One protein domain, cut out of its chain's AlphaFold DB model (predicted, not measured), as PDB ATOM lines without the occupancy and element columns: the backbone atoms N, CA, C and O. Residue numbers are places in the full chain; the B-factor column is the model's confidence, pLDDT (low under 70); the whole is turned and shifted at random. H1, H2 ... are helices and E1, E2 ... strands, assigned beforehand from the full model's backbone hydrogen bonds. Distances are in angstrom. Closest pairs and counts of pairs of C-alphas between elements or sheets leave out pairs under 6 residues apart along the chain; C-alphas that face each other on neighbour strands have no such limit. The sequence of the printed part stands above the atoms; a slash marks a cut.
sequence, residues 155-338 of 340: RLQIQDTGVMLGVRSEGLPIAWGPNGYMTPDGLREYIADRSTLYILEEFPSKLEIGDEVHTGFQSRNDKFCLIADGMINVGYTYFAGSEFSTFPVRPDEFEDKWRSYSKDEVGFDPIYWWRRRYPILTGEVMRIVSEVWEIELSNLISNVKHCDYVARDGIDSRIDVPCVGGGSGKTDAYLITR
ATOM      1  N   ARG A 155      37.766  28.494  29.505       87.94
ATOM      2  CA  ARG A 155      38.196  29.667  30.283       87.94
ATOM      3  C   ARG A 155      37.392  30.917  29.916       87.94
ATOM      4  O   ARG A 155      37.041  31.686  30.810       87.94
ATOM      5  N   LEU A 156      37.059  31.091  28.636       87.56
ATOM      6  CA  LEU A 156      36.207  32.181  28.154       87.56
ATOM      7  C   LEU A 156      34.758  32.043  28.657       87.56
ATOM      8  O   LEU A 156      34.187  33.016  29.140       87.56
ATOM      9  N   GLN A 157      34.178  30.838  28.623       85.56
ATOM     10  CA  GLN A 157      32.826  30.567  29.142       85.56
ATOM     11  C   GLN A 157      32.715  30.801  30.661       85.56
ATOM     12  O   GLN A 157      31.719  31.341  31.157       85.56
ATOM     13  N   ILE A 158      33.751  30.422  31.410       89.06
ATOM     14  CA  ILE A 158      33.855  30.709  32.843       89.06
ATOM     15  C   ILE A 158      33.897  32.218  33.073       89.06
ATOM     16  O   ILE A 158      33.182  32.722  33.941       89.06
ATOM     17  N   GLN A 159      34.706  32.947  32.297       90.62
ATOM     18  CA  GLN A 159      34.781  34.398  32.419       90.62
ATOM     19  C   GLN A 159      33.451  35.066  32.083       90.62
ATOM     20  O   GLN A 159      33.051  35.986  32.789       90.62
ATOM     21  N   ASP A 160      32.739  34.598  31.060       89.69
ATOM     22  CA  ASP A 160      31.404  35.095  30.725       89.69
ATOM     23  C   ASP A 160      30.425  34.928  31.898       89.69
ATOM     24  O   ASP A 160      29.699  35.857  32.254       89.69
ATOM     25  N   THR A 161      30.485  33.780  32.580       89.69
ATOM     26  CA  THR A 161      29.709  33.529  33.804       89.69
ATOM     27  C   THR A 161      30.108  34.486  34.931       89.69
ATOM     28  O   THR A 161      29.235  35.074  35.569       89.69
ATOM     29  N   GLY A 162      31.408  34.705  35.145       92.00
ATOM     30  CA  GLY A 162      31.908  35.681  36.115       92.00
ATOM     31  C   GLY A 162      31.404  37.095  35.818       92.00
ATOM     32  O   GLY A 162      30.813  37.737  36.685       92.00
ATOM     33  N   VAL A 163      31.534  37.549  34.569       92.00
ATOM     34  CA  VAL A 163      31.070  38.865  34.104       92.00
ATOM     35  C   VAL A 163      29.563  39.036  34.298       92.00
ATOM     36  O   VAL A 163      29.129  40.093  34.767       92.00
ATOM     37  N   MET A 164      28.768  38.001  34.014       91.38
ATOM     38  CA  MET A 164      27.324  37.999  34.270       91.38
ATOM     39  C   MET A 164      26.998  38.227  35.743       91.38
ATOM     40  O   MET A 164      26.045  38.940  36.054       91.38
ATOM     41  N   LEU A 165      27.803  37.664  36.642       91.88
ATOM     42  CA  LEU A 165      27.666  37.835  38.085       91.88
ATOM     43  C   LEU A 165      28.322  39.127  38.607       91.88
ATOM     44  O   LEU A 165      28.201  39.445  39.787       91.88
ATOM     45  N   GLY A 166      29.004  39.892  37.749       91.75
ATOM     46  CA  GLY A 166      29.775  41.073  38.147       91.75
ATOM     47  C   GLY A 166      31.123  40.756  38.804       91.75
ATOM     48  O   GLY A 166      31.727  41.642  39.405       91.75
ATOM     49  N   VAL A 167      31.610  39.520  38.680       91.00
ATOM     50  CA  VAL A 167      32.934  39.084  39.135       91.00
ATOM     51  C   VAL A 167      33.939  39.243  37.995       91.00
ATOM     52  O   VAL A 167      33.784  38.662  36.923       91.00
ATOM     53  N   ARG A 168      34.997  40.024  38.229       81.94
ATOM     54  CA  ARG A 168      36.097  40.215  37.275       81.94
ATOM     55  C   ARG A 168      37.259  39.299  37.642       81.94
ATOM     56  O   ARG A 168      37.870  39.488  38.692       81.94
ATOM     57  N   SER A 169      37.592  38.341  36.778       82.00
ATOM     58  CA  SER A 169      38.867  37.623  36.872       82.00
ATOM     59  C   SER A 169      39.867  38.216  35.887       82.00
ATOM     60  O   SER A 169      39.703  38.081  34.676       82.00
ATOM     61  N   GLU A 170      40.905  38.875  36.403       84.06
ATOM     62  CA  GLU A 170      41.965  39.474  35.574       84.06
ATOM     63  C   GLU A 170      42.834  38.404  34.876       84.06
ATOM     64  O   GLU A 170      43.478  38.681  33.869       84.06
ATOM     65  N   GLY A 171      42.842  37.162  35.383       86.06
ATOM     66  CA  GLY A 171      43.626  36.050  34.829       86.06
ATOM     67  C   GLY A 171      42.907  35.209  33.766       86.06
ATOM     68  O   GLY A 171      43.523  34.328  33.157       86.06
ATOM     69  N   LEU A 172      41.611  35.441  33.548       90.31
ATOM     70  CA  LEU A 172      40.821  34.723  32.550       90.31
ATOM     71  C   LEU A 172      40.660  35.553  31.271       90.31
ATOM     72  O   LEU A 172      40.663  36.785  31.321       90.31
ATOM     73  N   PRO A 173      40.535  34.896  30.109       93.06
ATOM     74  CA  PRO A 173      40.368  35.601  28.854       93.06
ATOM     75  C   PRO A 173      38.974  36.221  28.737       93.06
ATOM     76  O   PRO A 173      37.996  35.640  29.191       93.06
ATOM     77  N   ILE A 174      38.887  37.371  28.071       94.69
ATOM     78  CA  ILE A 174      37.631  38.085  27.780       94.69
ATOM     79  C   ILE A 174      37.337  38.208  26.281       94.69
ATOM     80  O   ILE A 174      36.227  38.567  25.897       94.69
ATOM     81  N   ALA A 175      38.333  37.950  25.435       95.75
ATOM     82  CA  ALA A 175      38.220  38.014  23.986       95.75
ATOM     83  C   ALA A 175      39.348  37.213  23.325       95.75
ATOM     84  O   ALA A 175      40.332  36.839  23.964       95.75
ATOM     85  N   TRP A 176      39.225  37.012  22.021       95.56
ATOM     86  CA  TRP A 176      40.285  36.593  21.119       95.56
ATOM     87  C   TRP A 176      40.689  37.769  20.243       95.56
ATOM     88  O   TRP A 176      39.830  38.422  19.657       95.56
ATOM     89  N   GLY A 177      41.982  38.008  20.097       96.00
ATOM     90  CA  GLY A 177      42.517  38.884  19.064       96.00
ATOM     91  C   GLY A 177      43.373  38.120  18.055       96.00
ATOM     92  O   GLY A 177      43.329  36.891  18.003       96.00
ATOM     93  N   PRO A 178      44.200  38.829  17.271       95.12
ATOM     94  CA  PRO A 178      44.980  38.216  16.192       95.12
ATOM     95  C   PRO A 178      45.963  37.136  16.650       95.12
ATOM     96  O   PRO A 178      46.259  36.202  15.909       95.12
ATOM     97  N   ASN A 179      46.447  37.253  17.888       92.81
ATOM     98  CA  ASN A 179      47.460  36.372  18.468       92.81
ATOM     99  C   ASN A 179      46.872  35.367  19.473       92.81
ATOM    100  O   ASN A 179      47.606  34.818  20.292       92.81
ATOM    101  N   GLY A 180      45.556  35.142  19.437       92.75
ATOM    102  CA  GLY A 180      44.855  34.277  20.382       92.75
ATOM    103  C   GLY A 180      44.171  35.061  21.498       92.75
ATOM    104  O   GLY A 180      43.731  36.194  21.307       92.75
ATOM    105  N   TYR A 181      44.037  34.433  22.659       92.75
ATOM    106  CA  TYR A 181      43.252  34.961  23.767       92.75
ATOM    107  C   TYR A 181      43.853  36.210  24.408       92.75
ATOM    108  O   TYR A 181      45.067  36.353  24.537       92.75
ATOM    109  N   MET A 182      42.969  37.085  24.873       95.25
ATOM    110  CA  MET A 182      43.296  38.313  25.584       95.25
ATOM    111  C   MET A 182      42.633  38.303  26.956       95.25
ATOM    112  O   MET A 182      41.415  38.149  27.067       95.25
ATOM    113  N   THR A 183      43.436  38.496  27.997       95.62
ATOM    114  CA  THR A 183      42.959  38.882  29.332       95.62
ATOM    115  C   THR A 183      42.516  40.352  29.324       95.62
ATOM    116  O   THR A 183      42.791  41.062  28.351       95.62
ATOM    117  N   PRO A 184      41.862  40.856  30.386       96.19
ATOM    118  CA  PRO A 184      41.583  42.283  30.527       96.19
ATOM    119  C   PRO A 184      42.804  43.183  30.305       96.19
ATOM    120  O   PRO A 184      42.725  44.125  29.521       96.19
ATOM    121  N   ASP A 185      43.951  42.860  30.907       96.88
ATOM    122  CA  ASP A 185      45.190  43.625  30.711       96.88
ATOM    123  C   ASP A 185      45.714  43.531  29.277       96.88
ATOM    124  O   ASP A 185      46.053  44.552  28.679       96.88
ATOM    125  N   GLY A 186      45.684  42.334  28.682       97.12
ATOM    126  CA  GLY A 186      46.050  42.155  27.278       97.12
ATOM    127  C   GLY A 186      45.157  42.969  26.337       97.12
ATOM    128  O   GLY A 186      45.652  43.553  25.376       97.12
ATOM    129  N   LEU A 187      43.856  43.078  26.633       97.69
ATOM    130  CA  LEU A 187      42.947  43.938  25.877       97.69
ATOM    131  C   LEU A 187      43.287  45.420  26.068       97.69
ATOM    132  O   LEU A 187      43.293  46.156  25.084       97.69
ATOM    133  N   ARG A 188      43.585  45.864  27.298       98.12
ATOM    134  CA  ARG A 188      43.974  47.259  27.583       98.12
ATOM    135  C   ARG A 188      45.203  47.666  26.779       98.12
ATOM    136  O   ARG A 188      45.182  48.702  26.119       98.12
ATOM    137  N   GLU A 189      46.238  46.830  26.797       97.75
ATOM    138  CA  GLU A 189      47.447  47.023  25.993       97.75
ATOM    139  C   GLU A 189      47.121  47.027  24.498       97.75
ATOM    140  O   GLU A 189      47.573  47.908  23.766       97.75
ATOM    141  N   TYR A 190      46.280  46.088  24.053       97.56
ATOM    142  CA  TYR A 190      45.890  45.963  22.655       97.56
ATOM    143  C   TYR A 190      45.111  47.174  22.132       97.56
ATOM    144  O   TYR A 190      45.254  47.527  20.972       97.56
ATOM    145  N   ILE A 191      44.287  47.852  22.925       97.69
ATOM    146  CA  ILE A 191      43.464  48.968  22.415       97.69
ATOM    147  C   ILE A 191      44.055  50.358  22.685       97.69
ATOM    148  O   ILE A 191      43.482  51.350  22.226       97.69
ATOM    149  N   ALA A 192      45.180  50.447  23.402       97.25
ATOM    150  CA  ALA A 192      45.758  51.707  23.876       97.25
ATOM    151  C   ALA A 192      46.112  52.697  22.749       97.25
ATOM    152  O   ALA A 192      45.907  53.904  22.890       97.25
ATOM    153  N   ASP A 193      46.619  52.200  21.621       95.50
ATOM    154  CA  ASP A 193      47.028  52.992  20.454       95.50
ATOM    155  C   ASP A 193      46.013  52.949  19.298       95.50
ATOM    156  O   ASP A 193      46.252  53.512  18.226       95.50
ATOM    157  N   ARG A 194      44.850  52.322  19.513       96.38
ATOM    158  CA  ARG A 194      43.807  52.149  18.496       96.38
ATOM    159  C   ARG A 194      42.689  53.169  18.682       96.38
ATOM    160  O   ARG A 194      42.291  53.510  19.790       96.38
ATOM    161  N   SER A 195      42.157  53.655  17.564       97.00
ATOM    162  CA  SER A 195      40.992  54.556  17.524       97.00
ATOM    163  C   SER A 195      39.734  53.867  17.004       97.00
ATOM    164  O   SER A 195      38.667  54.473  16.948       97.00
ATOM    165  N   THR A 196      39.855  52.619  16.565       97.06
ATOM    166  CA  THR A 196      38.780  51.831  15.975       97.06
ATOM    167  C   THR A 196      38.955  50.382  16.391       97.06
ATOM    168  O   THR A 196      40.080  49.882  16.412       97.06
ATOM    169  N   LEU A 197      37.846  49.726  16.715       98.00
ATOM    170  CA  LEU A 197      37.808  48.311  17.049       98.00
ATOM    171  C   LEU A 197      36.544  47.687  16.452       98.00
ATOM    172  O   LEU A 197      35.457  48.261  16.545       98.00
ATOM    173  N   TYR A 198      36.693  46.512  15.851       98.06
ATOM    174  CA  TYR A 198      35.586  45.657  15.443       98.06
ATOM    175  C   TYR A 198      35.417  44.536  16.463       98.06
ATOM    176  O   TYR A 198      36.353  43.777  16.712       98.06
ATOM    177  N   ILE A 199      34.223  44.426  17.036       97.56
ATOM    178  CA  ILE A 199      33.841  43.321  17.912       97.56
ATOM    179  C   ILE A 199      33.052  42.309  17.084       97.56
ATOM    180  O   ILE A 199      31.991  42.628  16.544       97.56
ATOM    181  N   LEU A 200      33.582  41.096  16.997       95.88
ATOM    182  CA  LEU A 200      32.960  39.934  16.374       95.88
ATOM    183  C   LEU A 200      32.294  39.084  17.459       95.88
ATOM    184  O   LEU A 200      32.831  38.940  18.557       95.88
ATOM    185  N   GLU A 201      31.149  38.495  17.136       92.56
ATOM    186  CA  GLU A 201      30.433  37.545  17.996       92.56
ATOM    187  C   GLU A 201      30.264  36.223  17.232       92.56
ATOM    188  O   GLU A 201      29.155  35.771  16.975       92.56
ATOM    189  N   GLU A 202      31.375  35.629  16.796       91.38
ATOM    190  CA  GLU A 202      31.401  34.362  16.047       91.38
ATOM    191  C   GLU A 202      31.976  33.252  16.934       91.38
ATOM    192  O   GLU A 202      32.665  33.547  17.909       91.38
ATOM    193  N   PHE A 203      31.763  31.976  16.604       88.12
ATOM    194  CA  PHE A 203      32.441  30.878  17.309       88.12
ATOM    195  C   PHE A 203      33.940  30.909  16.994       88.12
ATOM    196  O   PHE A 203      34.322  30.619  15.855       88.12
ATOM    197  N   PRO A 204      34.796  31.292  17.955       88.44
ATOM    198  CA  PRO A 204      36.212  31.406  17.686       88.44
ATOM    199  C   PRO A 204      36.819  30.007  17.551       88.44
ATOM    200  O   PRO A 204      36.304  29.019  18.077       88.44
ATOM    201  N   SER A 205      37.891  29.895  16.782       89.69
ATOM    202  CA  SER A 205      38.548  28.625  16.489       89.69
ATOM    203  C   SER A 205      40.024  28.845  16.177       89.69
ATOM    204  O   SER A 205      40.435  29.924  15.740       89.69
ATOM    205  N   LYS A 206      40.821  27.793  16.368       91.75
ATOM    206  CA  LYS A 206      42.207  27.713  15.894       91.75
ATOM    207  C   LYS A 206      42.265  26.789  14.683       91.75
ATOM    208  O   LYS A 206      41.574  25.774  14.648       91.75
ATOM    209  N   LEU A 207      43.086  27.142  13.701       92.81
ATOM    210  CA  LEU A 207      43.387  26.289  12.556       92.81
ATOM    211  C   LEU A 207      44.898  26.127  12.439       92.81
ATOM    212  O   LEU A 207      45.614  27.115  12.290       92.81
ATOM    213  N   GLU A 208      45.362  24.884  12.489       93.50
ATOM    214  CA  GLU A 208      46.775  24.541  12.342       93.50
ATOM    215  C   GLU A 208      47.067  24.148  10.890       93.50
ATOM    216  O   GLU A 208      46.411  23.266  10.328       93.50
ATOM    217  N   ILE A 209      48.042  24.813  10.265       91.94
ATOM    218  CA  ILE A 209      48.517  24.497   8.913       91.94
ATOM    219  C   ILE A 209      50.038  24.420   8.934       91.94
ATOM    220  O   ILE A 209      50.732  25.431   8.996       91.94
ATOM    221  N   GLY A 210      50.565  23.197   8.842       92.50
ATOM    222  CA  GLY A 210      51.992  22.972   9.053       92.50
ATOM    223  C   GLY A 210      52.368  23.343  10.487       92.50
ATOM    224  O   GLY A 210      51.765  22.820  11.417       92.50
ATOM    225  N   ASP A 211      53.325  24.258  10.641       92.75
ATOM    226  CA  ASP A 211      53.795  24.745  11.947       92.75
ATOM    227  C   ASP A 211      53.135  26.078  12.366       92.75
ATOM    228  O   ASP A 211      53.489  26.653  13.397       92.75
ATOM    229  N   GLU A 212      52.200  26.607  11.568       92.38
ATOM    230  CA  GLU A 212      51.502  27.864  11.855       92.38
ATOM    231  C   GLU A 212      50.138  27.606  12.505       92.38
ATOM    232  O   GLU A 212      49.339  26.800  12.024       92.38
ATOM    233  N   VAL A 213      49.855  28.341  13.585       92.81
ATOM    234  CA  VAL A 213      48.548  28.353  14.254       92.81
ATOM    235  C   VAL A 213      47.840  29.657  13.917       92.81
ATOM    236  O   VAL A 213      48.289  30.742  14.288       92.81
ATOM    237  N   HIS A 214      46.708  29.557  13.231       93.81
ATOM    238  CA  HIS A 214      45.876  30.696  12.875       93.81
ATOM    239  C   HIS A 214      44.709  30.849  13.847       93.81
ATOM    240  O   HIS A 214      44.002  29.887  14.142       93.81
ATOM    241  N   THR A 215      44.471  32.081  14.288       94.69
ATOM    242  CA  THR A 215      43.318  32.444  15.114       94.69
ATOM    243  C   THR A 215      42.212  33.024  14.238       94.69
ATOM    244  O   THR A 215      42.450  33.939  13.444       94.69
ATOM    245  N   GLY A 216      40.998  32.492  14.359       94.69
ATOM    246  CA  GLY A 216      39.926  32.813  13.431       94.69
ATOM    247  C   GLY A 216      38.560  32.293  13.841       94.69
ATOM    248  O   GLY A 216      38.287  32.052  15.013       94.69
ATOM    249  N   PHE A 217      37.691  32.145  12.852       94.12
ATOM    250  CA  PHE A 217      36.367  31.547  12.977       94.12
ATOM    251  C   PHE A 217      35.925  30.977  11.628       94.12
ATOM    252  O   PHE A 217      36.388  31.386  10.555       94.12
ATOM    253  N   GLN A 218      34.999  30.026  11.678       91.94
ATOM    254  CA  GLN A 218      34.418  29.420  10.491       91.94
ATOM    255  C   GLN A 218      33.284  30.305   9.956       91.94
ATOM    256  O   GLN A 218      32.242  30.444  10.589       91.94
ATOM    257  N   SER A 219      33.468  30.917   8.784       88.19
ATOM    258  CA  SER A 219      32.399  31.698   8.144       88.19
ATOM    259  C   SER A 219      31.309  30.801   7.554       88.19
ATOM    260  O   SER A 219      31.545  29.633   7.245       88.19
ATOM    261  N   ARG A 220      30.134  31.385   7.275       80.56
ATOM    262  CA  ARG A 220      28.980  30.691   6.665       80.56
ATOM    263  C   ARG A 220      29.239  30.068   5.286       80.56
ATOM    264  O   ARG A 220      28.442  29.251   4.845       80.56
ATOM    265  N   ASN A 221      30.302  30.478   4.592       82.75
ATOM    266  CA  ASN A 221      30.684  29.938   3.279       82.75
ATOM    267  C   ASN A 221      31.782  28.870   3.393       82.75
ATOM    268  O   ASN A 221      32.569  28.698   2.462       82.75
ATOM    269  N   ASP A 222      31.907  28.239   4.557       84.81
ATOM    270  CA  ASP A 222      32.907  27.219   4.860       84.81
ATOM    271  C   ASP A 222      34.373  27.671   4.684       84.81
ATOM    272  O   ASP A 222      35.292  26.854   4.629       84.81
ATOM    273  N   LYS A 223      34.636  28.986   4.724       91.25
ATOM    274  CA  LYS A 223      36.000  29.533   4.813       91.25
ATOM    275  C   LYS A 223      36.396  29.874   6.244       91.25
ATOM    276  O   LYS A 223      35.630  30.546   6.939       91.25
ATOM    277  N   PHE A 224      37.630  29.542   6.612       95.56
ATOM    278  CA  PHE A 224      38.245  29.996   7.856       95.56
ATOM    279  C   PHE A 224      38.717  31.453   7.722       95.56
ATOM    280  O   PHE A 224      39.627  31.757   6.942       95.56
ATOM    281  N   CYS A 225      38.061  32.358   8.444       96.94
ATOM    282  CA  CYS A 225      38.365  33.787   8.482       96.94
ATOM    283  C   CYS A 225      39.275  34.098   9.669       96.94
ATOM    284  O   CYS A 225      39.050  33.590  10.760       96.94
ATOM    285  N   LEU A 226      40.290  34.928   9.457       97.31
ATOM    286  CA  LEU A 226      41.283  35.298  10.462       97.31
ATOM    287  C   LEU A 226      40.806  36.491  11.290       97.31
ATOM    288  O   LEU A 226      40.289  37.456  10.735       97.31
ATOM    289  N   ILE A 227      41.062  36.483  12.596       97.00
ATOM    290  CA  ILE A 227      40.897  37.693  13.412       97.00
ATOM    291  C   ILE A 227      42.067  38.629  13.080       97.00
ATOM    292  O   ILE A 227      43.205  38.379  13.467       97.00
ATOM    293  N   ALA A 228      41.805  39.668  12.286       96.25
ATOM    294  CA  ALA A 228      42.828  40.604  11.823       96.25
ATOM    295  C   ALA A 228      43.080  41.737  12.829       96.25
ATOM    296  O   ALA A 228      42.341  41.913  13.796       96.25
ATOM    297  N   ASP A 229      44.126  42.534  12.594       96.38
ATOM    298  CA  ASP A 229      44.394  43.699  13.436       96.38
ATOM    299  C   ASP A 229      43.223  44.699  13.434       96.38
ATOM    300  O   ASP A 229      42.598  44.948  12.403       96.38
ATOM    301  N   GLY A 230      42.913  45.256  14.605       96.81
ATOM    302  CA  GLY A 230      41.723  46.070  14.841       96.81
ATOM    303  C   GLY A 230      40.444  45.255  15.056       96.81
ATOM    304  O   GLY A 230      39.376  45.853  15.165       96.81
ATOM    305  N   MET A 231      40.526  43.923  15.130       98.00
ATOM    306  CA  MET A 231      39.392  43.039  15.398       98.00
ATOM    307  C   MET A 231      39.617  42.242  16.681       98.00
ATOM    308  O   MET A 231      40.724  41.786  16.964       98.00
ATOM    309  N   ILE A 232      38.537  42.026  17.422       97.62
ATOM    310  CA  ILE A 232      38.473  41.040  18.497       97.62
ATOM    311  C   ILE A 232      37.202  40.213  18.357       97.62
ATOM    312  O   ILE A 232      36.187  40.708  17.879       97.62
ATOM    313  N   ASN A 233      37.240  38.961  18.792       96.25
ATOM    314  CA  ASN A 233      36.075  38.095  18.882       96.25
ATOM    315  C   ASN A 233      35.798  37.766  20.351       96.25
ATOM    316  O   ASN A 233      36.662  37.233  21.040       96.25
ATOM    317  N   VAL A 234      34.603  38.086  20.836       93.50
ATOM    318  CA  VAL A 234      34.199  37.837  22.234       93.50
ATOM    319  C   VAL A 234      33.479  36.502  22.419       93.50
ATOM    320  O   VAL A 234      33.110  36.151  23.535       93.50
ATOM    321  N   GLY A 235      33.325  35.734  21.339       86.06
ATOM    322  CA  GLY A 235      32.573  34.492  21.320       86.06
ATOM    323  C   GLY A 235      31.069  34.729  21.249       86.06
ATOM    324  O   GLY A 235      30.532  35.743  21.702       86.06
ATOM    325  N   TYR A 236      30.363  33.777  20.649       76.69
ATOM    326  CA  TYR A 236      28.910  33.820  20.605       76.69
ATOM    327  C   TYR A 236      28.320  33.231  21.896       76.69
ATOM    328  O   TYR A 236      28.213  32.012  22.044       76.69
ATOM    329  N   THR A 237      27.898  34.090  22.829       66.75
ATOM    330  CA  THR A 237      27.162  33.655  24.026       66.75
ATOM    331  C   THR A 237      25.661  33.586  23.736       66.75
ATOM    332  O   THR A 237      24.987  34.601  23.521       66.75
ATOM    333  N   TYR A 238      25.103  32.376  23.768       59.22
ATOM    334  CA  TYR A 238      23.657  32.166  23.747       59.22
ATOM    335  C   TYR A 238      23.032  32.581  25.101       59.22
ATOM    336  O   TYR A 238      23.435  32.113  26.159       59.22
ATOM    337  N   PHE A 239      22.001  33.433  25.056       54.69
ATOM    338  CA  PHE A 239      20.978  33.628  26.107       54.69
ATOM    339  C   PHE A 239      21.328  34.276  27.460       54.69
ATOM    340  O   PHE A 239      20.440  34.379  28.311       54.69
ATOM    341  N   ALA A 240      22.520  34.820  27.678       54.62
ATOM    342  CA  ALA A 240      22.756  35.606  28.891       54.62
ATOM    343  C   ALA A 240      22.044  36.978  28.828       54.62
ATOM    344  O   ALA A 240      22.122  37.697  27.832       54.62
ATOM    345  N   GLY A 241      21.304  37.325  29.888       52.19
ATOM    346  CA  GLY A 241      20.686  38.650  30.053       52.19
ATOM    347  C   GLY A 241      19.258  38.834  29.531       52.19
ATOM    348  O   GLY A 241      18.806  39.970  29.427       52.19
ATOM    349  N   SER A 242      18.519  37.769  29.197       60.09
ATOM    350  CA  SER A 242      17.074  37.932  28.968       60.09
ATOM    351  C   SER A 242      16.328  38.142  30.294       60.09
ATOM    352  O   SER A 242      16.768  37.665  31.336       60.09
ATOM    353  N   GLU A 243      15.162  38.793  30.261       57.94
ATOM    354  CA  GLU A 243      14.226  38.844  31.404       57.94
ATOM    355  C   GLU A 243      13.803  37.445  31.902       57.94
ATOM    356  O   GLU A 243      13.293  37.295  33.011       57.94
ATOM    357  N   PHE A 244      14.055  36.420  31.084       64.19
ATOM    358  CA  PHE A 244      13.836  35.009  31.368       64.19
ATOM    359  C   PHE A 244      15.095  34.300  31.877       64.19
ATOM    360  O   PHE A 244      15.104  33.076  31.928       64.19
ATOM    361  N   SER A 245      16.171  35.026  32.208       75.69
ATOM    362  CA  SER A 245      17.359  34.394  32.774       75.69
ATOM    363  C   SER A 245      17.005  33.746  34.106       75.69
ATOM    364  O   SER A 245      16.461  34.387  35.009       75.69
ATOM    365  N   THR A 246      17.302  32.457  34.205       80.94
ATOM    366  CA  THR A 246      16.956  31.652  35.371       80.94
ATOM    367  C   THR A 246      17.791  32.037  36.587       80.94
ATOM    368  O   THR A 246      17.294  31.964  37.710       80.94
ATOM    369  N   PHE A 247      19.018  32.512  36.353       86.38
ATOM    370  CA  PHE A 247      19.976  32.971  37.356       86.38
ATOM    371  C   PHE A 247      19.958  34.494  37.524       86.38
ATOM    372  O   PHE A 247      19.656  35.216  36.569       86.38
ATOM    373  N   PRO A 248      20.316  35.016  38.713       88.56
ATOM    374  CA  PRO A 248      20.524  36.443  38.877       88.56
ATOM    375  C   PRO A 248      21.677  36.906  37.982       88.56
ATOM    376  O   PRO A 248      22.728  36.270  37.901       88.56
ATOM    377  N   VAL A 249      21.466  38.042  37.328       89.50
ATOM    378  CA  VAL A 249      22.477  38.752  36.546       89.50
ATOM    379  C   VAL A 249      22.780  40.066  37.249       89.50
ATOM    380  O   VAL A 249      21.919  40.608  37.952       89.50
ATOM    381  N   ARG A 250      23.993  40.593  37.078       91.06
ATOM    382  CA  ARG A 250      24.297  41.954  37.525       91.06
ATOM    383  C   ARG A 250      23.287  42.939  36.920       91.06
ATOM    384  O   ARG A 250      22.808  42.679  35.821       91.06
ATOM    385  N   PRO A 251      22.935  44.038  37.602       90.12
ATOM    386  CA  PRO A 251      22.022  45.038  37.049       90.12
ATOM    387  C   PRO A 251      22.671  45.833  35.904       90.12
ATOM    388  O   PRO A 251      23.890  46.008  35.883       90.12
ATOM    389  N   ASP A 252      21.855  46.335  34.971       89.62
ATOM    390  CA  ASP A 252      22.293  47.269  33.923       89.62
ATOM    391  C   ASP A 252      22.519  48.657  34.536       89.62
ATOM    392  O   ASP A 252      21.602  49.256  35.104       89.62
ATOM    393  N   GLU A 253      23.731  49.197  34.395       88.88
ATOM    394  CA  GLU A 253      24.109  50.502  34.947       88.88
ATOM    395  C   GLU A 253      23.309  51.670  34.350       88.88
ATOM    396  O   GLU A 253      23.304  52.772  34.905       88.88
ATOM    397  N   PHE A 254      22.625  51.444  33.223       89.38
ATOM    398  CA  PHE A 254      21.852  52.457  32.511       89.38
ATOM    399  C   PHE A 254      20.346  52.176  32.463       89.38
ATOM    400  O   PHE A 254      19.636  52.890  31.746       89.38
ATOM    401  N   GLU A 255      19.833  51.202  33.230       84.38
ATOM    402  CA  GLU A 255      18.412  50.818  33.197       84.38
ATOM    403  C   GLU A 255      17.485  52.036  33.369       84.38
ATOM    404  O   GLU A 255      16.579  52.263  32.558       84.38
ATOM    405  N   ASP A 256      17.770  52.880  34.364       84.69
ATOM    406  CA  ASP A 256      17.005  54.099  34.639       84.69
ATOM    407  C   ASP A 256      17.191  55.176  33.559       84.69
ATOM    408  O   ASP A 256      16.229  55.845  33.175       84.69
ATOM    409  N   LYS A 257      18.416  55.333  33.035       84.94
ATOM    410  CA  LYS A 257      18.766  56.366  32.040       84.94
ATOM    411  C   LYS A 257      18.061  56.125  30.707       84.94
ATOM    412  O   LYS A 257      17.675  57.078  30.031       84.94
ATOM    413  N   TRP A 258      17.883  54.862  30.328       86.06
ATOM    414  CA  TRP A 258      17.346  54.479  29.021       86.06
ATOM    415  C   TRP A 258      15.932  53.905  29.069       86.06
ATOM    416  O   TRP A 258      15.423  53.419  28.057       86.06
ATOM    417  N   ARG A 259      15.256  53.983  30.218       75.44
ATOM    418  CA  ARG A 259      13.920  53.405  30.427       75.44
ATOM    419  C   ARG A 259      12.876  53.841  29.390       75.44
ATOM    420  O   ARG A 259      11.978  53.070  29.078       75.44
ATOM    421  N   SER A 260      13.003  55.055  28.852       69.31
ATOM    422  CA  SER A 260      12.068  55.647  27.886       69.31
ATOM    423  C   SER A 260      12.376  55.361  26.412       69.31
ATOM    424  O   SER A 260      11.624  55.819  25.557       69.31
ATOM    425  N   TYR A 261      13.467  54.663  26.088       67.81
ATOM    426  CA  TYR A 261      13.790  54.337  24.696       67.81
ATOM    427  C   TYR A 261      12.865  53.229  24.171       67.81
ATOM    428  O   TYR A 261      12.846  52.124  24.723       67.81
ATOM    429  N   SER A 262      12.092  53.533  23.120       58.41
ATOM    430  CA  SER A 262      11.230  52.583  22.409       58.41
ATOM    431  C   SER A 262      11.877  52.105  21.107       58.41
ATOM    432  O   SER A 262      12.585  52.843  20.427       58.41
ATOM    433  N   LYS A 263      11.596  50.848  20.751       60.53
ATOM    434  CA  LYS A 263      12.135  50.095  19.603       60.53
ATOM    435  C   LYS A 263      11.580  50.566  18.241       60.53
ATOM    436  O   LYS A 263      11.505  49.782  17.299       60.53
ATOM    437  N   ASP A 264      11.102  51.804  18.140       52.12
ATOM    438  CA  ASP A 264      10.221  52.227  17.042       52.12
ATOM    439  C   ASP A 264      10.969  52.590  15.744       52.12
ATOM    440  O   ASP A 264      10.341  52.903  14.730       52.12
ATOM    441  N   GLU A 265      12.302  52.491  15.722       51.88
ATOM    442  CA  GLU A 265      13.097  52.676  14.507       51.88
ATOM    443  C   GLU A 265      13.438  51.337  13.835       51.88
ATOM    444  O   GLU A 265      13.917  50.389  14.453       51.88
ATOM    445  N   VAL A 266      13.210  51.246  12.519       61.78
ATOM    446  CA  VAL A 266      13.696  50.115  11.715       61.78
ATOM    447  C   VAL A 266      15.214  50.262  11.556       61.78
ATOM    448  O   VAL A 266      15.666  51.130  10.808       61.78
ATOM    449  N   GLY A 267      15.995  49.421  12.234       75.62
ATOM    450  CA  GLY A 267      17.459  49.415  12.155       75.62
ATOM    451  C   GLY A 267      18.127  48.813  13.392       75.62
ATOM    452  O   GLY A 267      17.459  48.243  14.256       75.62
ATOM    453  N   PHE A 268      19.453  48.934  13.458       86.19
ATOM    454  CA  PHE A 268      20.223  48.624  14.661       86.19
ATOM    455  C   PHE A 268      19.972  49.683  15.738       86.19
ATOM    456  O   PHE A 268      20.162  50.873  15.492       86.19
ATOM    457  N   ASP A 269      19.583  49.234  16.929       88.44
ATOM    458  CA  ASP A 269      19.431  50.068  18.119       88.44
ATOM    459  C   ASP A 269      20.556  49.714  19.115       88.44
ATOM    460  O   ASP A 269      20.533  48.614  19.685       88.44
ATOM    461  N   PRO A 270      21.535  50.613  19.340       90.62
ATOM    462  CA  PRO A 270      22.655  50.358  20.244       90.62
ATOM    463  C   PRO A 270      22.232  50.177  21.707       90.62
ATOM    464  O   PRO A 270      22.886  49.450  22.449       90.62
ATOM    465  N   ILE A 271      21.134  50.799  22.139       90.12
ATOM    466  CA  ILE A 271      20.642  50.693  23.518       90.12
ATOM    467  C   ILE A 271      19.970  49.336  23.718       90.12
ATOM    468  O   ILE A 271      20.230  48.641  24.703       90.12
ATOM    469  N   TYR A 272      19.134  48.917  22.765       87.31
ATOM    470  CA  TYR A 272      18.558  47.572  22.783       87.31
ATOM    471  C   TYR A 272      19.639  46.488  22.682       87.31
ATOM    472  O   TYR A 272      19.561  45.472  23.376       87.31
ATOM    473  N   TRP A 273      20.663  46.707  21.852       89.44
ATOM    474  CA  TRP A 273      21.841  45.845  21.789       89.44
ATOM    475  C   TRP A 273      22.548  45.768  23.145       89.44
ATOM    476  O   TRP A 273      22.736  44.665  23.658       89.44
ATOM    477  N   TRP A 274      22.839  46.905  23.785       92.12
ATOM    478  CA  TRP A 274      23.487  46.937  25.096       92.12
ATOM    479  C   TRP A 274      22.713  46.157  26.154       92.12
ATOM    480  O   TRP A 274      23.301  45.336  26.847       92.12
ATOM    481  N   ARG A 275      21.387  46.316  26.232       88.00
ATOM    482  CA  ARG A 275      20.545  45.573  27.191       88.00
ATOM    483  C   ARG A 275      20.688  44.053  27.092       88.00
ATOM    484  O   ARG A 275      20.439  43.351  28.063       88.00
ATOM    485  N   ARG A 276      21.099  43.536  25.933       87.00
ATOM    486  CA  ARG A 276      21.357  42.105  25.707       87.00
ATOM    487  C   ARG A 276      22.825  41.713  25.882       87.00
ATOM    488  O   ARG A 276      23.134  40.526  25.848       87.00
ATOM    489  N   ARG A 277      23.727  42.689  25.983       90.75
ATOM    490  CA  ARG A 277      25.184  42.506  25.937       90.75
ATOM    491  C   ARG A 277      25.909  42.959  27.203       90.75
ATOM    492  O   ARG A 277      26.992  42.461  27.488       90.75
ATOM    493  N   TYR A 278      25.302  43.824  28.008       91.69
ATOM    494  CA  TYR A 278      25.875  44.313  29.257       91.69
ATOM    495  C   TYR A 278      26.242  43.218  30.276       91.69
ATOM    496  O   TYR A 278      27.222  43.441  30.996       91.69
ATOM    497  N   PRO A 279      25.545  42.059  30.375       91.06
ATOM    498  CA  PRO A 279      25.873  41.039  31.360       91.06
ATOM    499  C   PRO A 279      26.804  39.960  30.791       91.06
ATOM    500  O   PRO A 279      27.000  38.949  31.443       91.06
ATOM    501  N   ILE A 280      27.363  40.138  29.592       91.69
ATOM    502  CA  ILE A 280      28.297  39.178  28.982       91.69
ATOM    503  C   ILE A 280      29.632  39.833  28.648       91.69
ATOM    504  O   ILE A 280      29.802  41.045  28.826       91.69
ATOM    505  N   LEU A 281      30.566  39.039  28.122       93.75
ATOM    506  CA  LEU A 281      31.901  39.482  27.710       93.75
ATOM    507  C   LEU A 281      31.895  40.740  26.834       93.75
ATOM    508  O   LEU A 281      32.681  41.648  27.097       93.75
ATOM    509  N   THR A 282      30.976  40.855  25.866       94.88
ATOM    510  CA  THR A 282      30.816  42.071  25.046       94.88
ATOM    511  C   THR A 282      30.677  43.323  25.915       94.88
ATOM    512  O   THR A 282      31.327  44.338  25.669       94.88
ATOM    513  N   GLY A 283      29.858  43.261  26.966       94.56
ATOM    514  CA  GLY A 283      29.683  44.365  27.898       94.56
ATOM    515  C   GLY A 283      30.965  44.698  28.656       94.56
ATOM    516  O   GLY A 283      31.276  45.871  28.863       94.56
ATOM    517  N   GLU A 284      31.716  43.687  29.088       95.81
ATOM    518  CA  GLU A 284      32.978  43.901  29.803       95.81
ATOM    519  C   GLU A 284      34.059  44.509  28.907       95.81
ATOM    520  O   GLU A 284      34.719  45.466  29.306       95.81
ATOM    521  N   VAL A 285      34.158  44.044  27.662       96.94
ATOM    522  CA  VAL A 285      35.002  44.655  26.629       96.94
ATOM    523  C   VAL A 285      34.671  46.136  26.466       96.94
ATOM    524  O   VAL A 285      35.572  46.968  26.488       96.94
ATOM    525  N   MET A 286      33.389  46.498  26.367       97.38
ATOM    526  CA  MET A 286      32.978  47.901  26.237       97.38
ATOM    527  C   MET A 286      33.360  48.750  27.457       97.38
ATOM    528  O   MET A 286      33.744  49.907  27.286       97.38
ATOM    529  N   ARG A 287      33.297  48.194  28.678       97.06
ATOM    530  CA  ARG A 287      33.775  48.877  29.896       97.06
ATOM    531  C   ARG A 287      35.276  49.139  29.825       97.06
ATOM    532  O   ARG A 287      35.691  50.272  30.033       97.06
ATOM    533  N   ILE A 288      36.068  48.137  29.449       97.75
ATOM    534  CA  ILE A 288      37.523  48.281  29.297       97.75
ATOM    535  C   ILE A 288      37.864  49.300  28.203       97.75
ATOM    536  O   ILE A 288      38.726  50.151  28.399       97.75
ATOM    537  N   VAL A 289      37.161  49.271  27.068       98.00
ATOM    538  CA  VAL A 289      37.359  50.255  25.994       98.00
ATOM    539  C   VAL A 289      37.019  51.667  26.463       98.00
ATOM    540  O   VAL A 289      37.784  52.594  26.212       98.00
ATOM    541  N   SER A 290      35.904  51.837  27.174       97.69
ATOM    542  CA  SER A 290      35.509  53.112  27.780       97.69
ATOM    543  C   SER A 290      36.577  53.641  28.743       97.69
ATOM    544  O   SER A 290      36.930  54.819  28.658       97.69
ATOM    545  N   GLU A 291      37.132  52.772  29.595       97.44
ATOM    546  CA  GLU A 291      38.219  53.095  30.526       97.44
ATOM    547  C   GLU A 291      39.493  53.536  29.782       97.44
ATOM    548  O   GLU A 291      40.028  54.605  30.068       97.44
ATOM    549  N   VAL A 292      39.964  52.760  28.796       98.00
ATOM    550  CA  VAL A 292      41.234  53.026  28.088       98.00
ATOM    551  C   VAL A 292      41.146  54.226  27.147       98.00
ATOM    552  O   VAL A 292      42.108  54.979  26.999       98.00
ATOM    553  N   TRP A 293      40.009  54.420  26.479       97.88
ATOM    554  CA  TRP A 293      39.823  55.549  25.564       97.88
ATOM    555  C   TRP A 293      39.408  56.841  26.266       97.88
ATOM    556  O   TRP A 293      39.414  57.886  25.608       97.88
ATOM    557  N   GLU A 294      39.099  56.771  27.566       97.19
ATOM    558  CA  GLU A 294      38.608  57.875  28.398       97.19
ATOM    559  C   GLU A 294      37.294  58.477  27.861       97.19
ATOM    560  O   GLU A 294      37.075  59.689  27.880       97.19
ATOM    561  N   ILE A 295      36.399  57.618  27.363       96.50
ATOM    562  CA  ILE A 295      35.080  57.999  26.832       96.50
ATOM    563  C   ILE A 295      34.009  57.487  27.785       96.50
ATOM    564  O   ILE A 295      34.055  56.332  28.194       96.50
ATOM    565  N   GLU A 296      33.000  58.302  28.105       96.00
ATOM    566  CA  GLU A 296      31.845  57.845  28.888       96.00
ATOM    567  C   GLU A 296      31.198  56.619  28.219       96.00
ATOM    568  O   GLU A 296      30.784  56.687  27.060       96.00
ATOM    569  N   LEU A 297      31.059  55.512  28.955       96.38
ATOM    570  CA  LEU A 297      30.526  54.248  28.436       96.38
ATOM    571  C   LEU A 297      29.181  54.422  27.713       96.38
ATOM    572  O   LEU A 297      28.970  53.843  26.651       96.38
ATOM    573  N   SER A 298      28.293  55.273  28.235       94.75
ATOM    574  CA  SER A 298      26.990  55.523  27.610       94.75
ATOM    575  C   SER A 298      27.107  56.212  26.237       94.75
ATOM    576  O   SER A 298      26.338  55.896  25.324       94.75
ATOM    577  N   ASN A 299      28.108  57.083  26.055       93.88
ATOM    578  CA  ASN A 299      28.419  57.702  24.765       93.88
ATOM    579  C   ASN A 299      29.070  56.690  23.823       93.88
ATOM    580  O   ASN A 299      28.713  56.654  22.648       93.88
ATOM    581  N   LEU A 300      29.972  55.841  24.324       95.69
ATOM    582  CA  LEU A 300      30.573  54.773  23.525       95.69
ATOM    583  C   LEU A 300      29.492  53.836  22.965       95.69
ATOM    584  O   LEU A 300      29.456  53.605  21.760       95.69
ATOM    585  N   ILE A 301      28.570  53.374  23.818       95.06
ATOM    586  CA  ILE A 301      27.438  52.515  23.440       95.06
ATOM    587  C   ILE A 301      26.561  53.198  22.390       95.06
ATOM    588  O   ILE A 301      26.290  52.612  21.348       95.06
ATOM    589  N   SER A 302      26.165  54.453  22.625       92.12
ATOM    590  CA  SER A 302      25.271  55.193  21.718       92.12
ATOM    591  C   SER A 302      25.852  55.401  20.312       92.12
ATOM    592  O   SER A 302      25.103  55.688  19.384       92.12
ATOM    593  N   ASN A 303      27.173  55.260  20.148       92.19
ATOM    594  CA  ASN A 303      27.880  55.423  18.877       92.19
ATOM    595  C   ASN A 303      28.333  54.095  18.242       92.19
ATOM    596  O   ASN A 303      29.019  54.118  17.215       92.19
ATOM    597  N   VAL A 304      27.962  52.944  18.818       94.81
ATOM    598  CA  VAL A 304      28.205  51.629  18.206       94.81
ATOM    599  C   VAL A 304      27.485  51.564  16.861       94.81
ATOM    600  O   VAL A 304      26.322  51.954  16.740       94.81
ATOM    601  N   LYS A 305      28.163  51.036  15.843       93.31
ATOM    602  CA  LYS A 305      27.567  50.743  14.536       93.31
ATOM    603  C   LYS A 305      27.542  49.241  14.316       93.31
ATOM    604  O   LYS A 305      28.548  48.578  14.538       93.31
ATOM    605  N   HIS A 306      26.421  48.718  13.837       92.69
ATOM    606  CA  HIS A 306      26.328  47.329  13.397       92.69
ATOM    607  C   HIS A 306      26.621  47.246  11.901       92.69
ATOM    608  O   HIS A 306      25.973  47.913  11.095       92.69
ATOM    609  N   CYS A 307      27.628  46.459  11.552       91.38
ATOM    610  CA  CYS A 307      28.018  46.134  10.191       91.38
ATOM    611  C   CYS A 307      27.400  44.777   9.847       91.38
ATOM    612  O   CYS A 307      28.019  43.757  10.129       91.38
ATOM    613  N   ASP A 308      26.189  44.756   9.288       88.62
ATOM    614  CA  ASP A 308      25.428  43.527   9.032       88.62
ATOM    615  C   ASP A 308      24.871  43.420   7.603       88.62
ATOM    616  O   ASP A 308      25.112  44.262   6.723       88.62
ATOM    617  N   TYR A 309      24.155  42.317   7.369       75.44
ATOM    618  CA  TYR A 309      23.535  41.965   6.093       75.44
ATOM    619  C   TYR A 309      22.148  42.617   5.841       75.44
ATOM    620  O   TYR A 309      21.606  42.451   4.747       75.44
ATOM    621  N   VAL A 310      21.515  43.323   6.794       66.88
ATOM    622  CA  VAL A 310      20.048  43.566   6.788       66.88
ATOM    623  C   VAL A 310      19.692  45.050   7.004       66.88
ATOM    624  O   VAL A 310      20.159  45.683   7.934       66.88
ATOM    625  N   ALA A 311      18.751  45.705   6.309       51.31
ATOM    626  CA  ALA A 311      17.965  45.393   5.104       51.31
ATOM    627  C   ALA A 311      17.185  46.628   4.574       51.31
ATOM    628  O   ALA A 311      16.187  46.461   3.874       51.31
ATOM    629  N   ARG A 312      17.566  47.876   4.899       52.69
ATOM    630  CA  ARG A 312      16.797  49.049   4.426       52.69
ATOM    631  C   ARG A 312      17.056  49.391   2.952       52.69
ATOM    632  O   ARG A 312      16.100  49.693   2.247       52.69
ATOM    633  N   ASP A 313      18.294  49.211   2.480       63.22
ATOM    634  CA  ASP A 313      18.713  49.639   1.130       63.22
ATOM    635  C   ASP A 313      19.348  48.519   0.277       63.22
ATOM    636  O   ASP A 313      19.825  48.766  -0.830       63.22
ATOM    637  N   GLY A 314      19.392  47.279   0.782       71.12
ATOM    638  CA  GLY A 314      20.025  46.141   0.093       71.12
ATOM    639  C   GLY A 314      21.557  46.208   0.003       71.12
ATOM    640  O   GLY A 314      22.160  45.431  -0.738       71.12
ATOM    641  N   ILE A 315      22.191  47.126   0.740       80.38
ATOM    642  CA  ILE A 315      23.648  47.260   0.809       80.38
ATOM    643  C   ILE A 315      24.176  46.347   1.915       80.38
ATOM    644  O   ILE A 315      23.835  46.505   3.083       80.38
ATOM    645  N   ASP A 316      25.028  45.405   1.529       87.56
ATOM    646  CA  ASP A 316      25.747  44.524   2.443       87.56
ATOM    647  C   ASP A 316      26.884  45.294   3.130       87.56
ATOM    648  O   ASP A 316      27.911  45.571   2.503       87.56
ATOM    649  N   SER A 317      26.677  45.658   4.399       88.62
ATOM    650  CA  SER A 317      27.599  46.473   5.203       88.62
ATOM    651  C   SER A 317      28.555  45.656   6.075       88.62
ATOM    652  O   SER A 317      29.367  46.235   6.801       88.62
ATOM    653  N   ARG A 318      28.474  44.322   5.995       92.31
ATOM    654  CA  ARG A 318      29.398  43.401   6.663       92.31
ATOM    655  C   ARG A 318      30.839  43.710   6.297       92.31
ATOM    656  O   ARG A 318      31.137  44.091   5.162       92.31
ATOM    657  N   ILE A 319      31.730  43.479   7.248       94.00
ATOM    658  CA  ILE A 319      33.156  43.706   7.042       94.00
ATOM    659  C   ILE A 319      33.780  42.562   6.241       94.00
ATOM    660  O   ILE A 319      33.396  41.402   6.393       94.00
ATOM    661  N   ASP A 320      34.759  42.897   5.404       94.50
ATOM    662  CA  ASP A 320      35.631  41.919   4.762       94.50
ATOM    663  C   ASP A 320      36.731  41.488   5.739       94.50
ATOM    664  O   ASP A 320      37.480  42.313   6.263       94.50
ATOM    665  N   VAL A 321      36.845  40.181   5.954       95.75
ATOM    666  CA  VAL A 321      37.818  39.562   6.854       95.75
ATOM    667  C   VAL A 321      38.728  38.646   6.040       95.75
ATOM    668  O   VAL A 321      38.218  37.856   5.241       95.75
ATOM    669  N   PRO A 322      40.062  38.731   6.190       96.56
ATOM    670  CA  PRO A 322      40.978  37.884   5.433       96.56
ATOM    671  C   PRO A 322      40.756  36.399   5.737       96.56
ATOM    672  O   PRO A 322      40.515  36.016   6.880       96.56
ATOM    673  N   CYS A 323      40.864  35.552   4.715       96.88
ATOM    674  CA  CYS A 323      40.742  34.102   4.855       96.88
ATOM    675  C   CYS A 323      42.090  33.398   4.702       96.88
ATOM    676  O   CYS A 323      42.955  33.810   3.922       96.88
ATOM    677  N   VAL A 324      42.219  32.259   5.376       95.06
ATOM    678  CA  VAL A 324      43.304  31.308   5.120       95.06
ATOM    679  C   VAL A 324      43.226  30.806   3.673       95.06
ATOM    680  O   VAL A 324      42.145  30.533   3.155       95.06
ATOM    681  N   GLY A 325      44.375  30.717   2.997       91.38
ATOM    682  CA  GLY A 325      44.443  30.385   1.567       91.38
ATOM    683  C   GLY A 325      44.126  31.553   0.620       91.38
ATOM    684  O   GLY A 325      44.160  31.374  -0.597       91.38
ATOM    685  N   GLY A 326      43.872  32.751   1.158       92.69
ATOM    686  CA  GLY A 326      43.667  33.986   0.401       92.69
ATOM    687  C   GLY A 326      42.200  34.386   0.200       92.69
ATOM    688  O   GLY A 326      41.261  33.610   0.390       92.69
ATOM    689  N   GLY A 327      42.005  35.639  -0.220       93.44
ATOM    690  CA  GLY A 327      40.688  36.265  -0.376       93.44
ATOM    691  C   GLY A 327      40.090  36.771   0.942       93.44
ATOM    692  O   GLY A 327      40.771  36.814   1.967       93.44
ATOM    693  N   SER A 328      38.815  37.165   0.894       93.75
ATOM    694  CA  SER A 328      38.038  37.590   2.063       93.75
ATOM    695  C   SER A 328      36.750  36.778   2.236       93.75
ATOM    696  O   SER A 328      36.203  36.199   1.284       93.75
ATOM    697  N   GLY A 329      36.290  36.722   3.481       92.31
ATOM    698  CA  GLY A 329      34.944  36.351   3.894       92.31
ATOM    699  C   GLY A 329      34.228  37.575   4.459       92.31
ATOM    700  O   GLY A 329      34.867  38.569   4.790       92.31
ATOM    701  N   LYS A 330      32.900  37.511   4.562       92.25
ATOM    702  CA  LYS A 330      32.096  38.574   5.173       92.25
ATOM    703  C   LYS A 330      31.482  38.096   6.478       92.25
ATOM    704  O   LYS A 330      30.908  37.007   6.499       92.25
ATOM    705  N   THR A 331      31.557  38.919   7.516       93.06
ATOM    706  CA  THR A 331      30.961  38.644   8.832       93.06
ATOM    707  C   THR A 331      30.267  39.886   9.382       93.06
ATOM    708  O   THR A 331      30.593  41.015   8.996       93.06
ATOM    709  N   ASP A 332      29.295  39.650  10.257       93.25
ATOM    710  CA  ASP A 332      28.651  40.709  11.016       93.25
ATOM    711  C   ASP A 332      29.621  41.200  12.109       93.25
ATOM    712  O   ASP A 332      30.359  40.414  12.704       93.25
ATOM    713  N   ALA A 333      29.651  42.505  12.371       95.31
ATOM    714  CA  ALA A 333      30.534  43.078  13.386       95.31
ATOM    715  C   ALA A 333      29.922  44.311  14.049       95.31
ATOM    716  O   ALA A 333      29.106  45.015  13.451       95.31
ATOM    717  N   TYR A 334      30.379  44.627  15.258       96.06
ATOM    718  CA  TYR A 334      30.094  45.899  15.914       96.06
ATOM    719  C   TYR A 334      31.326  46.789  15.846       96.06
ATOM    720  O   TYR A 334      32.366  46.494  16.430       96.06
ATOM    721  N   LEU A 335      31.203  47.882  15.105       96.56
ATOM    722  CA  LEU A 335      32.233  48.894  14.971       96.56
ATOM    723  C   LEU A 335      32.094  49.912  16.103       96.56
ATOM    724  O   LEU A 335      31.073  50.596  16.217       96.56
ATOM    725  N   ILE A 336      33.161  50.058  16.881       96.62
ATOM    726  CA  ILE A 336      33.322  51.131  17.859       96.62
ATOM    727  C   ILE A 336      34.498  52.018  17.474       96.62
ATOM    728  O   ILE A 336      35.527  51.557  16.979       96.62
ATOM    729  N   THR A 337      34.332  53.320  17.688       96.44
ATOM    730  CA  THR A 337      35.340  54.322  17.334       96.44
ATOM    731  C   THR A 337      35.570  55.261  18.503       96.44
ATOM    732  O   THR A 337      34.623  55.660  19.185       96.44
ATOM    733  N   ARG A 338      36.833  55.633  18.712       94.12
ATOM    734  CA  ARG A 338      37.239  56.690  19.630       94.12
ATOM    735  C   ARG A 338      36.777  58.017  19.031       94.12
ATOM    736  O   ARG A 338      37.505  58.660  18.281       94.12
TER     737      ARG A 338
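Overview. This is residues 155 to 338 of the 340 residues of an uncharacterized protein of Mycolicibacterium conceptionense (UniProt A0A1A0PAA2). A small, twisted four-stranded sheet near the middle has one long helix, H4, over one face, and H1, H2 and H5 pack crosswise round that helix. The strands E4, E5 and E6 reach away to one end of the longest axis, while the long link of residues 234 to 269 sweeps round the other end. The printed part has 184 residues, with five named helices and eleven named strands that follow along the chain as H1 E1 E2 H2 E3 E4 E5 E6 E7 H3 H4 H5 E8 E9 E10 E11, and the class is mixed, helices and strands. The mixed sheet runs E7 E3 E11 E8; the whole is compact, with a radius of gyration of the C-alphas of 16.5 A and spans of 53 by 44 by 35 A.

Along the chain. Find C-alpha 155 at (38.196, 29.667, 30.283), where H1 begins and runs 15.4 A to residue 165. Next come E1, residues 175 to 177, E2, 180 to 182, H2, 184 to 191, and E3, 196 to 200. E4, 204 to 209, is 16.6 A long; E5, 212 to 218, is 17.2 A. E6 is 224 to 226, E7 231 to 233 and H3 270 to 277. H4 starts at C-alpha 281, (31.901, 39.482, 27.710), and runs 18.0 A to 293. Then read H5, 297 to 302, E8, 305 to 307, E9, 319 to 322, E10, 328 to 331, and E11, 333 to 337, ending at (35.340, 54.322, 17.334).

Arrangement. Start at H4, the hub: it lies over E3 at a height over the sheet of 9.9 A, along the strands, two layers with the helix on one face. Its residues 281 to 284 touch H1, about perpendicular at 81 degrees, with C-alphas 160 and 281 closest at 5.3 A. Its residues 288 to 292 touch H2 at a steep tilt of 57 degrees, C-alphas 188 and 292 being closest at 6.4 A. H5 touches H3, with C-alphas 302 and 270 closest at 5.7 A. In the sheet, E3 and E11 are antiparallel, N 199 to O 334 at 2.8 A; E7 and E3 are parallel, N 200 to O 232 at 2.8 A; E11 and E8 are antiparallel, N 307 to O 333 at 2.8 A. E4, E5 and E6 form a meander, each strand the antiparallel neighbour of the one before, with N 207 to O 214 at 2.9 A and N 217 to O 225 at 2.9 A. The hairpin E1 and E2 has N 177 to O 180 at 2.8 A, and C-alphas 177 and 232, the closest of E1 and E7, are 4.6 A apart. In the hairpin E9 and E10, N 321 to O 329 is 2.8 A; E10 runs on into E11 at 87 degrees. Every O i to N i+4 pair is within hydrogen-bond range in H1, H2, H4 and H5, and 3 of 4 in H3.

Size, cuts and confidence. The C-alphas of Gly 210 and Ser 260, the two farthest apart, are 54.9 A from each other. The printed part has no cut; the links E7 to H3 and E8 to E9 are long. The mean pLDDT of the printed part is 88.6, with residues 237 to 244, 260 to 266 and 310 to 313 under 70.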